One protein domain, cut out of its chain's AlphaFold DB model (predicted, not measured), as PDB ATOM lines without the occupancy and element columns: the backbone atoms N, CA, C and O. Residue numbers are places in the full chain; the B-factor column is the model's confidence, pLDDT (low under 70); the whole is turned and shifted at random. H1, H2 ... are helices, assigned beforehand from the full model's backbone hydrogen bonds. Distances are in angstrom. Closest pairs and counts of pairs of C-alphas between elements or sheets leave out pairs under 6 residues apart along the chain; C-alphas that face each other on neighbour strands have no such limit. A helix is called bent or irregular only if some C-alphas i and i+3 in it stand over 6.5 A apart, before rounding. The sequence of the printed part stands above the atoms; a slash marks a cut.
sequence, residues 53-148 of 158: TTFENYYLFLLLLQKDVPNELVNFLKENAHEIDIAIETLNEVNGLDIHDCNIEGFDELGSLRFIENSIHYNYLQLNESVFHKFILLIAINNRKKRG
ATOM      1  N   THR A  53     391.906 358.434 399.470       91.94
ATOM      2  CA  THR A  53     392.679 359.130 400.502       91.94
ATOM      3  C   THR A  53     394.170 358.808 400.419       91.94
ATOM      4  O   THR A  53     395.005 359.703 400.545       91.94
ATOM      5  N   THR A  54     394.537 357.542 400.191       90.38
ATOM      6  CA  THR A  54     395.949 357.151 400.065       90.38
ATOM      7  C   THR A  54     396.579 357.772 398.822       90.38
ATOM      8  O   THR A  54     397.684 358.308 398.905       90.38
ATOM      9  N   PHE A  55     395.865 357.751 397.693       90.88
ATOM     10  CA  PHE A  55     396.306 358.402 396.463       90.88
ATOM     11  C   PHE A  55     396.518 359.902 396.658       90.88
ATOM     12  O   PHE A  55     397.594 360.404 396.349       90.88
ATOM     13  N   GLU A  56     395.527 360.608 397.204       95.00
ATOM     14  CA  GLU A  56     395.595 362.055 397.418       95.00
ATOM     15  C   GLU A  56     396.778 362.427 398.314       95.00
ATOM     16  O   GLU A  56     397.566 363.307 397.968       95.00
ATOM     17  N   ASN A  57     396.965 361.706 399.421       96.12
ATOM     18  CA  ASN A  57     398.083 361.932 400.335       96.12
ATOM     19  C   ASN A  57     399.441 361.726 399.651       96.12
ATOM     20  O   ASN A  57     400.344 362.551 399.805       96.12
ATOM     21  N   TYR A  58     399.596 360.640 398.888       95.12
ATOM     22  CA  TYR A  58     400.859 360.349 398.211       95.12
ATOM     23  C   TYR A  58     401.124 361.323 397.056       95.12
ATOM     24  O   TYR A  58     402.244 361.798 396.877       95.12
ATOM     25  N   TYR A  59     400.087 361.692 396.306       96.06
ATOM     26  CA  TYR A  59     400.177 362.680 395.237       96.06
ATOM     27  C   TYR A  59     400.581 364.061 395.768       96.06
ATOM     28  O   TYR A  59     401.504 364.682 395.240       96.06
ATOM     29  N   LEU A  60     399.963 364.516 396.862       96.88
ATOM     30  CA  LEU A  60     400.351 365.754 397.540       96.88
ATOM     31  C   LEU A  60     401.804 365.702 398.027       96.88
ATOM     32  O   LEU A  60     402.540 366.676 397.862       96.88
ATOM     33  N   PHE A  61     402.240 364.566 398.578       96.25
ATOM     34  CA  PHE A  61     403.638 364.353 398.945       96.25
ATOM     35  C   PHE A  61     404.582 364.531 397.745       96.25
ATOM     36  O   PHE A  61     405.570 365.259 397.861       96.25
ATOM     37  N   LEU A  62     404.265 363.942 396.588       96.00
ATOM     38  CA  LEU A  62     405.070 364.085 395.370       96.00
ATOM     39  C   LEU A  62     405.104 365.527 394.854       96.00
ATOM     40  O   LEU A  62     406.172 366.003 394.475       96.00
ATOM     41  N   LEU A  63     403.974 366.239 394.871       96.75
ATOM     42  CA  LEU A  63     403.913 367.647 394.462       96.75
ATOM     43  C   LEU A  63     404.792 368.539 395.346       96.75
ATOM     44  O   LEU A  63     405.523 369.394 394.842       96.75
ATOM     45  N   LEU A  64     404.746 368.332 396.664       95.75
ATOM     46  CA  LEU A  64     405.605 369.055 397.601       95.75
ATOM     47  C   LEU A  64     407.079 368.720 397.366       95.75
ATOM     48  O   LEU A  64     407.914 369.620 397.321       95.75
ATOM     49  N   LEU A  65     407.400 367.445 397.143       94.94
ATOM     50  CA  LEU A  65     408.769 367.010 396.887       94.94
ATOM     51  C   LEU A  65     409.321 367.577 395.570       94.94
ATOM     52  O   LEU A  65     410.463 368.029 395.527       94.94
ATOM     53  N   GLN A  66     408.498 367.617 394.520       95.88
ATOM     54  CA  GLN A  66     408.835 368.238 393.241       95.88
ATOM     55  C   GLN A  66     409.126 369.735 393.398       95.88
ATOM     56  O   GLN A  66     410.027 370.256 392.746       95.88
ATOM     57  N   LYS A  67     408.371 370.430 394.253       95.62
ATOM     58  CA  LYS A  67     408.564 371.858 394.514       95.62
ATOM     59  C   LYS A  67     409.825 372.131 395.337       95.62
ATOM     60  O   LYS A  67     410.561 373.061 395.016       95.62
ATOM     61  N   ASP A  68     410.054 371.346 396.386       93.50
ATOM     62  CA  ASP A  68     411.112 371.600 397.367       93.50
ATOM     63  C   ASP A  68     412.486 371.105 396.883       93.50
ATOM     64  O   ASP A  68     413.494 371.789 397.062       93.50
ATOM     65  N   VAL A  69     412.540 369.916 396.271       93.19
ATOM     66  CA  VAL A  69     413.783 369.225 395.876       93.19
ATOM     67  C   VAL A  69     413.629 368.475 394.535       93.19
ATOM     68  O   VAL A  69     413.813 367.255 394.465       93.19
ATOM     69  N   PRO A  70     413.346 369.181 393.422       93.75
ATOM     70  CA  PRO A  70     413.012 368.564 392.131       93.75
ATOM     71  C   PRO A  70     414.082 367.598 391.610       93.75
ATOM     72  O   PRO A  70     413.759 366.521 391.113       93.75
ATOM     73  N   ASN A  71     415.359 367.961 391.741       93.38
ATOM     74  CA  ASN A  71     416.464 367.137 391.248       93.38
ATOM     75  C   ASN A  71     416.584 365.815 392.012       93.38
ATOM     76  O   ASN A  71     416.927 364.798 391.419       93.38
ATOM     77  N   GLU A  72     416.283 365.811 393.311       89.44
ATOM     78  CA  GLU A  72     416.339 364.584 394.104       89.44
ATOM     79  C   GLU A  72     415.223 363.620 393.722       89.44
ATOM     80  O   GLU A  72     415.478 362.426 393.587       89.44
ATOM     81  N   LEU A  73     414.013 364.140 393.495       94.12
ATOM     82  CA  LEU A  73     412.899 363.341 392.995       94.12
ATOM     83  C   LEU A  73     413.232 362.738 391.625       94.12
ATOM     84  O   LEU A  73     413.061 361.540 391.425       94.12
ATOM     85  N   VAL A  74     413.757 363.542 390.693       95.44
ATOM     86  CA  VAL A  74     414.145 363.053 389.361       95.44
ATOM     87  C   VAL A  74     415.231 361.982 389.448       95.44
ATOM     88  O   VAL A  74     415.129 360.968 388.761       95.44
ATOM     89  N   ASN A  75     416.255 362.181 390.280       93.81
ATOM     90  CA  ASN A  75     417.323 361.197 390.445       93.81
ATOM     91  C   ASN A  75     416.788 359.899 391.049       93.81
ATOM     92  O   ASN A  75     417.043 358.841 390.490       93.81
ATOM     93  N   PHE A  76     415.966 359.981 392.100       93.69
ATOM     94  CA  PHE A  76     415.347 358.801 392.704       93.69
ATOM     95  C   PHE A  76     414.531 358.001 391.686       93.69
ATOM     96  O   PHE A  76     414.698 356.787 391.585       93.69
ATOM     97  N   LEU A  77     413.674 358.682 390.914       95.12
ATOM     98  CA  LEU A  77     412.840 358.042 389.896       95.12
ATOM     99  C   LEU A  77     413.680 357.396 388.794       95.12
ATOM    100  O   LEU A  77     413.318 356.332 388.318       95.12
ATOM    101  N   LYS A  78     414.799 358.010 388.394       96.31
ATOM    102  CA  LYS A  78     415.714 357.427 387.403       96.31
ATOM    103  C   LYS A  78     416.469 356.219 387.947       96.31
ATOM    104  O   LYS A  78     416.588 355.221 387.248       96.31
ATOM    105  N   GLU A  79     416.982 356.319 389.168       95.31
ATOM    106  CA  GLU A  79     417.764 355.263 389.818       95.31
ATOM    107  C   GLU A  79     416.915 354.037 390.163       95.31
ATOM    108  O   GLU A  79     417.443 352.934 390.170       95.31
ATOM    109  N   ASN A  80     415.616 354.225 390.422       94.56
ATOM    110  CA  ASN A  80     414.686 353.158 390.800       94.56
ATOM    111  C   ASN A  80     413.629 352.878 389.719       94.56
ATOM    112  O   ASN A  80     412.596 352.290 390.029       94.56
ATOM    113  N   ALA A  81     413.826 353.346 388.479       95.81
ATOM    114  CA  ALA A  81     412.801 353.280 387.432       95.81
ATOM    115  C   ALA A  81     412.314 351.844 387.207       95.81
ATOM    116  O   ALA A  81     411.120 351.574 387.266       95.81
ATOM    117  N   HIS A  82     413.260 350.919 387.036       96.00
ATOM    118  CA  HIS A  82     412.958 349.520 386.768       96.00
ATOM    119  C   HIS A  82     412.187 348.864 387.917       96.00
ATOM    120  O   HIS A  82     411.211 348.155 387.692       96.00
ATOM    121  N   GLU A  83     412.589 349.111 389.160       94.88
ATOM    122  CA  GLU A  83     411.916 348.526 390.312       94.88
ATOM    123  C   GLU A  83     410.563 349.177 390.602       94.88
ATOM    124  O   GLU A  83     409.683 348.520 391.149       94.88
ATOM    125  N   ILE A  84     410.381 350.452 390.247       95.69
ATOM    126  CA  ILE A  84     409.070 351.109 390.288       95.69
ATOM    127  C   ILE A  84     408.140 350.485 389.246       95.69
ATOM    128  O   ILE A  84     406.983 350.220 389.569       95.69
ATOM    129  N   ASP A  85     408.634 350.205 388.038       95.88
ATOM    130  CA  ASP A  85     407.852 349.517 387.007       95.88
ATOM    131  C   ASP A  85     407.416 348.130 387.504       95.88
ATOM    132  O   ASP A  85     406.223 347.831 387.499       95.88
ATOM    133  N   ILE A  86     408.343 347.341 388.066       95.81
ATOM    134  CA  ILE A  86     408.029 346.038 388.682       95.81
ATOM    135  C   ILE A  86     407.001 346.187 389.809       95.81
ATOM    136  O   ILE A  86     406.073 345.386 389.905       95.81
ATOM    137  N   ALA A  87     407.137 347.197 390.671       94.81
ATOM    138  CA  ALA A  87     406.190 347.450 391.754       94.81
ATOM    139  C   ALA A  87     404.780 347.755 391.223       94.81
ATOM    140  O   ALA A  87     403.792 347.259 391.766       94.81
ATOM    141  N   ILE A  88     404.666 348.545 390.156       92.44
ATOM    142  CA  ILE A  88     403.379 348.865 389.530       92.44
ATOM    143  C   ILE A  88     402.786 347.627 388.850       92.44
ATOM    144  O   ILE A  88     401.595 347.362 389.012       92.44
ATOM    145  N   GLU A  89     403.593 346.848 388.128       93.38
ATOM    146  CA  GLU A  89     403.168 345.583 387.517       93.38
ATOM    147  C   GLU A  89     402.672 344.598 388.580       93.38
ATOM    148  O   GLU A  89     401.535 344.138 388.497       93.38
ATOM    149  N   THR A  90     403.453 344.385 389.642       93.88
ATOM    150  CA  THR A  90     403.095 343.521 390.782       93.88
ATOM    151  C   THR A  90     401.780 343.968 391.423       93.88
ATOM    152  O   THR A  90     400.909 343.152 391.718       93.88
ATOM    153  N   LEU A  91     401.603 345.277 391.639       91.38
ATOM    154  CA  LEU A  91     400.371 345.818 392.210       91.38
ATOM    155  C   LEU A  91     399.164 345.529 391.311       91.38
ATOM    156  O   LEU A  91     398.108 345.142 391.813       91.38
ATOM    157  N   ASN A  92     399.316 345.715 389.999       88.88
ATOM    158  CA  ASN A  92     398.255 345.452 389.033       88.88
ATOM    159  C   ASN A  92     397.904 343.962 388.973       88.88
ATOM    160  O   ASN A  92     396.721 343.628 388.954       88.88
ATOM    161  N   GLU A  93     398.908 343.082 388.991       90.12
ATOM    162  CA  GLU A  93     398.719 341.632 389.041       90.12
ATOM    163  C   GLU A  93     397.929 341.230 390.285       90.12
ATOM    164  O   GLU A  93     396.856 340.639 390.160       90.12
ATOM    165  N   VAL A  94     398.400 341.620 391.475       90.25
ATOM    166  CA  VAL A  94     397.742 341.264 392.740       90.25
ATOM    167  C   VAL A  94     396.330 341.840 392.806       90.25
ATOM    168  O   VAL A  94     395.409 341.126 393.187       90.25
ATOM    169  N   ASN A  95     396.115 343.099 392.416       87.56
ATOM    170  CA  ASN A  95     394.789 343.732 392.419       87.56
ATOM    171  C   ASN A  95     393.813 343.081 391.415       87.56
ATOM    172  O   ASN A  95     392.599 343.140 391.613       87.56
ATOM    173  N   GLY A  96     394.335 342.448 390.361       84.38
ATOM    174  CA  GLY A  96     393.553 341.717 389.365       84.38
ATOM    175  C   GLY A  96     393.134 340.305 389.783       84.38
ATOM    176  O   GLY A  96     392.310 339.707 389.099       84.38
ATOM    177  N   LEU A  97     393.665 339.764 390.884       86.94
ATOM    178  CA  LEU A  97     393.361 338.401 391.317       86.94
ATOM    179  C   LEU A  97     391.907 338.244 391.794       86.94
ATOM    180  O   LEU A  97     391.358 339.088 392.501       86.94
ATOM    181  N   ASP A  98     391.308 337.091 391.498       84.00
ATOM    182  CA  ASP A  98     389.949 336.746 391.952       84.00
ATOM    183  C   ASP A  98     389.884 336.385 393.446       84.00
ATOM    184  O   ASP A  98     388.800 336.268 394.018       84.00
ATOM    185  N   ILE A  99     391.041 336.240 394.106       85.38
ATOM    186  CA  ILE A  99     391.159 335.923 395.544       85.38
ATOM    187  C   ILE A  99     390.402 336.924 396.424       85.38
ATOM    188  O   ILE A  99     389.976 336.592 397.524       85.38
ATOM    189  N   HIS A 100     390.236 338.139 395.911       82.25
ATOM    190  CA  HIS A 100     389.603 339.276 396.559       82.25
ATOM    191  C   HIS A 100     388.083 339.171 396.660       82.25
ATOM    192  O   HIS A 100     387.489 339.735 397.573       82.25
ATOM    193  N   ASP A 101     387.469 338.438 395.732       79.62
ATOM    194  CA  ASP A 101     386.025 338.193 395.689       79.62
ATOM    195  C   ASP A 101     385.686 336.766 396.161       79.62
ATOM    196  O   ASP A 101     384.536 336.323 396.089       79.62
ATOM    197  N   CYS A 102     386.690 336.015 396.621       82.31
ATOM    198  CA  CYS A 102     386.521 334.644 397.069       82.31
ATOM    199  C   CYS A 102     385.810 334.610 398.427       82.31
ATOM    200  O   CYS A 102     386.318 335.130 399.422       82.31
ATOM    201  N   ASN A 103     384.649 333.952 398.486       80.31
ATOM    202  CA  ASN A 103     384.015 333.647 399.761       80.31
ATOM    203  C   ASN A 103     384.641 332.383 400.366       80.31
ATOM    204  O   ASN A 103     384.489 331.287 399.826       80.31
ATOM    205  N   ILE A 104     385.321 332.549 401.498       81.56
ATOM    206  CA  ILE A 104     385.929 331.452 402.261       81.56
ATOM    207  C   ILE A 104     384.915 330.707 403.145       81.56
ATOM    208  O   ILE A 104     385.229 329.639 403.674       81.56
ATOM    209  N   GLU A 105     383.699 331.240 403.314       74.62
ATOM    210  CA  GLU A 105     382.617 330.585 404.052       74.62
ATOM    211  C   GLU A 105     382.153 329.332 403.293       74.62
ATOM    212  O   GLU A 105     381.340 329.383 402.373       74.62
ATOM    213  N   GLY A 106     382.717 328.186 403.661       78.75
ATOM    214  CA  GLY A 106     382.476 326.902 402.998       78.75
ATOM    215  C   GLY A 106     383.731 326.052 402.845       78.75
ATOM    216  O   GLY A 106     383.625 324.875 402.502       78.75
ATOM    217  N   PHE A 107     384.909 326.616 403.115       89.38
ATOM    218  CA  PHE A 107     386.138 325.834 403.161       89.38
ATOM    219  C   PHE A 107     386.183 325.034 404.464       89.38
ATOM    220  O   PHE A 107     385.823 325.530 405.532       89.38
ATOM    221  N   ASP A 108     386.644 323.786 404.381       92.56
ATOM    222  CA  ASP A 108     387.081 323.064 405.570       92.56
ATOM    223  C   ASP A 108     388.401 323.666 406.095       92.56
ATOM    224  O   ASP A 108     389.014 324.541 405.470       92.56
ATOM    225  N   GLU A 109     388.845 323.236 407.276       91.69
ATOM    226  CA  GLU A 109     390.059 323.784 407.899       91.69
ATOM    227  C   GLU A 109     391.287 323.641 406.987       91.69
ATOM    228  O   GLU A 109     392.068 324.580 406.839       91.69
ATOM    229  N   LEU A 110     391.432 322.490 406.320       93.56
ATOM    230  CA  LEU A 110     392.540 322.230 405.401       93.56
ATOM    231  C   LEU A 110     392.476 323.135 404.161       93.56
ATOM    232  O   LEU A 110     393.502 323.664 403.728       93.56
ATOM    233  N   GLY A 111     391.287 323.315 403.581       90.94
ATOM    234  CA  GLY A 111     391.047 324.194 402.440       90.94
ATOM    235  C   GLY A 111     391.353 325.650 402.772       90.94
ATOM    236  O   GLY A 111     392.012 326.333 401.989       90.94
ATOM    237  N   SER A 112     390.975 326.089 403.972       90.38
ATOM    238  CA  SER A 112     391.278 327.428 404.485       90.38
ATOM    239  C   SER A 112     392.785 327.651 404.612       90.38
ATOM    240  O   SER A 112     393.309 328.657 404.139       90.38
ATOM    241  N   LEU A 113     393.503 326.677 405.178       91.06
ATOM    242  CA  LEU A 113     394.959 326.729 405.336       91.06
ATOM    243  C   LEU A 113     395.672 326.823 403.980       91.06
ATOM    244  O   LEU A 113     396.519 327.692 403.778       91.06
ATOM    245  N   ARG A 114     395.264 325.989 403.015       90.19
ATOM    246  CA  ARG A 114     395.810 326.013 401.649       90.19
ATOM    247  C   ARG A 114     395.522 327.321 400.924       90.19
ATOM    248  O   ARG A 114     396.368 327.775 400.158       90.19
ATOM    249  N   PHE A 115     394.349 327.910 401.128       91.38
ATOM    250  CA  PHE A 115     394.018 329.204 400.538       91.38
ATOM    251  C   PHE A 115     394.896 330.314 401.116       91.38
ATOM    252  O   PHE A 115     395.487 331.084 400.366       91.38
ATOM    253  N   ILE A 116     395.062 330.358 402.440       90.69
ATOM    254  CA  ILE A 116     395.919 331.356 403.088       90.69
ATOM    255  C   ILE A 116     397.364 331.242 402.590       90.69
ATOM    256  O   ILE A 116     397.945 332.249 402.182       90.69
ATOM    257  N   GLU A 117     397.937 330.037 402.568       89.12
ATOM    258  CA  GLU A 117     399.321 329.843 402.120       89.12
ATOM    259  C   GLU A 117     399.524 330.233 400.653       89.12
ATOM    260  O   GLU A 117     400.441 330.993 400.340       89.12
ATOM    261  N   ASN A 118     398.663 329.746 399.755       87.12
ATOM    262  CA  ASN A 118     398.879 329.901 398.316       87.12
ATOM    263  C   ASN A 118     398.386 331.246 397.770       87.12
ATOM    264  O   ASN A 118     398.900 331.717 396.759       87.12
ATOM    265  N   SER A 119     397.377 331.849 398.398       89.19
ATOM    266  CA  SER A 119     396.680 333.021 397.860       89.19
ATOM    267  C   SER A 119     396.845 334.274 398.709       89.19
ATOM    268  O   SER A 119     396.786 335.366 398.156       89.19
ATOM    269  N   ILE A 120     397.081 334.171 400.019       91.06
ATOM    270  CA  ILE A 120     397.213 335.358 400.878       91.06
ATOM    271  C   ILE A 120     398.678 335.655 401.183       91.06
ATOM    272  O   ILE A 120     399.149 336.740 400.860       91.06
ATOM    273  N   HIS A 121     399.424 334.706 401.756       93.12
ATOM    274  CA  HIS A 121     400.805 334.949 402.189       93.12
ATOM    275  C   HIS A 121     401.732 335.332 401.038       93.12
ATOM    276  O   HIS A 121     402.484 336.296 401.159       93.12
ATOM    277  N   TYR A 122     401.651 334.613 399.916       89.94
ATOM    278  CA  TYR A 122     402.463 334.904 398.738       89.94
ATOM    279  C   TYR A 122     402.229 336.330 398.219       89.94
ATOM    280  O   TYR A 122     403.169 337.115 398.104       89.94
ATOM    281  N   ASN A 123     400.967 336.698 397.994       92.50
ATOM    282  CA  ASN A 123     400.613 338.016 397.466       92.50
ATOM    283  C   ASN A 123     400.889 339.137 398.476       92.50
ATOM    284  O   ASN A 123     401.328 340.222 398.102       92.50
ATOM    285  N   TYR A 124     400.694 338.880 399.771       92.81
ATOM    286  CA  TYR A 124     401.058 339.816 400.831       92.81
ATOM    287  C   TYR A 124     402.565 340.096 400.857       92.81
ATOM    288  O   TYR A 124     402.980 341.248 400.997       92.81
ATOM    289  N   LEU A 125     403.390 339.060 400.685       93.00
ATOM    290  CA  LEU A 125     404.839 339.212 400.614       93.00
ATOM    291  C   LEU A 125     405.246 340.043 399.394       93.00
ATOM    292  O   LEU A 125     406.004 340.998 399.542       93.00
ATOM    293  N   GLN A 126     404.681 339.744 398.219       92.62
ATOM    294  CA  GLN A 126     404.915 340.531 397.005       92.62
ATOM    295  C   GLN A 126     404.546 342.008 397.195       92.62
ATOM    296  O   GLN A 126     405.325 342.892 396.832       92.62
ATOM    297  N   LEU A 127     403.394 342.293 397.809       92.69
ATOM    298  CA  LEU A 127     402.978 343.663 398.108       92.69
ATOM    299  C   LEU A 127     403.957 344.371 399.050       92.69
ATOM    300  O   LEU A 127     404.307 345.521 398.796       92.69
ATOM    301  N   ASN A 128     404.431 343.709 400.106       93.00
ATOM    302  CA  ASN A 128     405.392 344.311 401.029       93.00
ATOM    303  C   ASN A 128     406.758 344.545 400.375       93.00
ATOM    304  O   ASN A 128     407.271 345.665 400.393       93.00
ATOM    305  N   GLU A 129     407.362 343.511 399.801       91.06
ATOM    306  CA  GLU A 129     408.759 343.568 399.362       91.06
ATOM    307  C   GLU A 129     408.944 344.317 398.041       91.06
ATOM    308  O   GLU A 129     409.959 344.987 397.858       91.06
ATOM    309  N   SER A 130     407.962 344.254 397.136       92.12
ATOM    310  CA  SER A 130     408.014 344.955 395.849       92.12
ATOM    311  C   SER A 130     407.334 346.320 395.944       92.12
ATOM    312  O   SER A 130     407.982 347.367 395.847       92.12
ATOM    313  N   VAL A 131     406.022 346.319 396.200       93.19
ATOM    314  CA  VAL A 131     405.186 347.515 396.050       93.19
ATOM    315  C   VAL A 131     405.460 348.516 397.164       93.19
ATOM    316  O   VAL A 131     406.035 349.583 396.935       93.19
ATOM    317  N   PHE A 132     405.083 348.181 398.395       92.81
ATOM    318  CA  PHE A 132     405.169 349.099 399.524       92.81
ATOM    319  C   PHE A 132     406.601 349.524 399.809       92.81
ATOM    320  O   PHE A 132     406.820 350.699 400.097       92.81
ATOM    321  N   HIS A 133     407.575 348.631 399.630       93.94
ATOM    322  CA  HIS A 133     408.979 348.970 399.803       93.94
ATOM    323  C   HIS A 133     409.368 350.208 398.984       93.94
ATOM    324  O   HIS A 133     409.903 351.167 399.536       93.94
ATOM    325  N   LYS A 134     409.072 350.235 397.677       91.25
ATOM    326  CA  LYS A 134     409.524 351.320 396.790       91.25
ATOM    327  C   LYS A 134     408.800 352.640 397.052       91.25
ATOM    328  O   LYS A 134     409.447 353.688 397.085       91.25
ATOM    329  N   PHE A 135     407.494 352.597 397.317       92.25
ATOM    330  CA  PHE A 135     406.725 353.799 397.663       92.25
ATOM    331  C   PHE A 135     407.113 354.360 399.045       92.25
ATOM    332  O   PHE A 135     407.240 355.574 399.212       92.25
ATOM    333  N   ILE A 136     407.376 353.501 400.035       94.56
ATOM    334  CA  ILE A 136     407.812 353.929 401.375       94.56
ATOM    335  C   ILE A 136     409.265 354.416 401.352       94.56
ATOM    336  O   ILE A 136     409.588 355.391 402.035       94.56
ATOM    337  N   LEU A 137     410.136 353.804 400.544       94.31
ATOM    338  CA  LEU A 137     411.550 354.173 400.439       94.31
ATOM    339  C   LEU A 137     411.734 355.654 400.095       94.31
ATOM    340  O   LEU A 137     412.524 356.337 400.748       94.31
ATOM    341  N   LEU A 138     410.963 356.181 399.140       94.25
ATOM    342  CA  LEU A 138     411.017 357.600 398.779       94.25
ATOM    343  C   LEU A 138     410.674 358.509 399.970       94.25
ATOM    344  O   LEU A 138     411.379 359.484 400.253       94.25
ATOM    345  N   ILE A 139     409.614 358.168 400.707       94.25
ATOM    346  CA  ILE A 139     409.199 358.897 401.912       94.25
ATOM    347  C   ILE A 139     410.308 358.840 402.972       94.25
ATOM    348  O   ILE A 139     410.657 359.859 403.577       94.25
ATOM    349  N   ALA A 140     410.884 357.658 403.191       94.06
ATOM    350  CA  ALA A 140     411.915 357.421 404.191       94.06
ATOM    351  C   ALA A 140     413.215 358.184 403.879       94.06
ATOM    352  O   ALA A 140     413.766 358.842 404.771       94.06
ATOM    353  N   ILE A 141     413.660 358.173 402.618       93.25
ATOM    354  CA  ILE A 141     414.805 358.955 402.130       93.25
ATOM    355  C   ILE A 141     414.566 360.445 402.373       93.25
ATOM    356  O   ILE A 141     415.387 361.097 403.023       93.25
ATOM    357  N   ASN A 142     413.422 360.977 401.930       92.94
ATOM    358  CA  ASN A 142     413.084 362.386 402.124       92.94
ATOM    359  C   ASN A 142     413.089 362.768 403.617       92.94
ATOM    360  O   ASN A 142     413.692 363.765 404.018       92.94
ATOM    361  N   ASN A 143     412.498 361.933 404.475       92.38
ATOM    362  CA  ASN A 143     412.481 362.159 405.920       92.38
ATOM    363  C   ASN A 143     413.875 362.085 406.567       92.38
ATOM    364  O   ASN A 143     414.134 362.774 407.557       92.38
ATOM    365  N   ARG A 144     414.794 361.244 406.072       93.00
ATOM    366  CA  ARG A 144     416.190 361.227 406.546       93.00
ATOM    367  C   ARG A 144     416.932 362.488 406.125       93.00
ATOM    368  O   ARG A 144     417.527 363.133 406.990       93.00
ATOM    369  N   LYS A 145     416.812 362.887 404.860       91.12
ATOM    370  CA  LYS A 145     417.451 364.098 404.332       91.12
ATOM    371  C   LYS A 145     416.981 365.365 405.037       91.12
ATOM    372  O   LYS A 145     417.816 366.152 405.470       91.12
ATOM    373  N   LYS A 146     415.674 365.508 405.293       91.19
ATOM    374  CA  LYS A 146     415.123 366.622 406.094       91.19
ATOM    375  C   LYS A 146     415.712 366.714 407.506       91.19
ATOM    376  O   LYS A 146     415.728 367.788 408.094       91.19
ATOM    377  N   ARG A 147     416.206 365.600 408.056       93.12
ATOM    378  CA  ARG A 147     416.866 365.530 409.371       93.12
ATOM    379  C   ARG A 147     418.397 365.575 409.287       93.12
ATOM    380  O   ARG A 147     419.044 365.361 410.308       93.12
ATOM    381  N   GLY A 148     418.976 365.780 408.101       91.94
ATOM    382  CA  GLY A 148     420.426 365.744 407.883       91.94
ATOM    383  C   GLY A 148     421.061 364.375 408.152       91.94
ATOM    384  O   GLY A 148     422.231 364.308 408.514       91.94
TER     385      GLY A 148
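This is residues 53 to 148 of the 158 residues of an uncharacterized protein of termite gut metagenome (UniProt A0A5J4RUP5). Look first for a long bent helix, H5, whose arm H5b lies over an open U made by H1, H2 and H3, with H1 and H3 as its two sides and H2 as its base. The other arm, H5a, reaches to the far end of a loose rod and has no helix packed on it; the small H4 and the stretch after it lead from H3 to that end, and residues 143 to 148 stick out. The printed part has 96 residues with five named helices, H1 to H5 in order along the chain, and no named strand, and its class is all helix. The whole is loose, with a radius of gyration of the C-alphas of 17.7 A, and spans 54 by 26 by 24 A.

Begin with H5, residues 109 to 146, assigned as one helix by its hydrogen bonds but bent: C-alphas 118 and 121 are 6.6 A apart. Its arms, H5a, residues 109 to 118, and H5b, residues 121 to 146, stand at a steep tilt of 46 degrees. H5b is itself irregular, with C-alphas 129 and 132 6.6 A apart, and has a kink of 41 degrees near residue 135. H3, residues 81 to 96, touches H5b at residues 123 to 134 alone, at a steep tilt of 41 degrees, opposite ways; their closest C-alphas, of Ala 87 and Val 131, are 4.4 A apart. H2, residues 70 to 79, is close to H5b but not clearly touching, the closest C-alphas being those of Phe 76 and Leu 138, 7.6 A apart; the tilt of 34 degrees is only just shallow. H1, residues 53 to 68, is near H5b, with 9 pairs of C-alphas within 10 A, and apart from H3. H1 and H2 are close but not clearly touching, at a steep tilt of 65 degrees, with the C-alphas of Gln 66 and Leu 73 closest at 6.4 A. H4, residues 98 to 101, meets H3 only through their link and is apart from H5a. Each O i to N i+4 pair is within hydrogen-bond range in H1, H2, H3 and H5a, against 17 of 22 in H5b; H4 is too short for such a pair.

Find C-alpha 109 at (390.059, 323.784, 407.899); from there H5a runs 14.4 A to C-alpha 118. H5b runs 35.0 A from C-alpha 121 to C-alpha 146 at (415.123, 366.622, 406.094). H1 begins at C-alpha 53, at (392.679, 359.130, 400.502), and runs 22.5 A to C-alpha 68. H2 covers 14.3 A from C-alpha 70 to 79, H3 22.5 A from 81 to 96, and H4 5.6 A from 98 to 101.

The two C-alphas farthest apart, of Asn 71 and Asp 108, are 54.9 A apart. The printed part has no cut and no long link: the links up to H4 are tight, and that from H4 to H5, with 7 residues, is short. The mean pLDDT of the printed part is 91.7, and no printed residue is under 70.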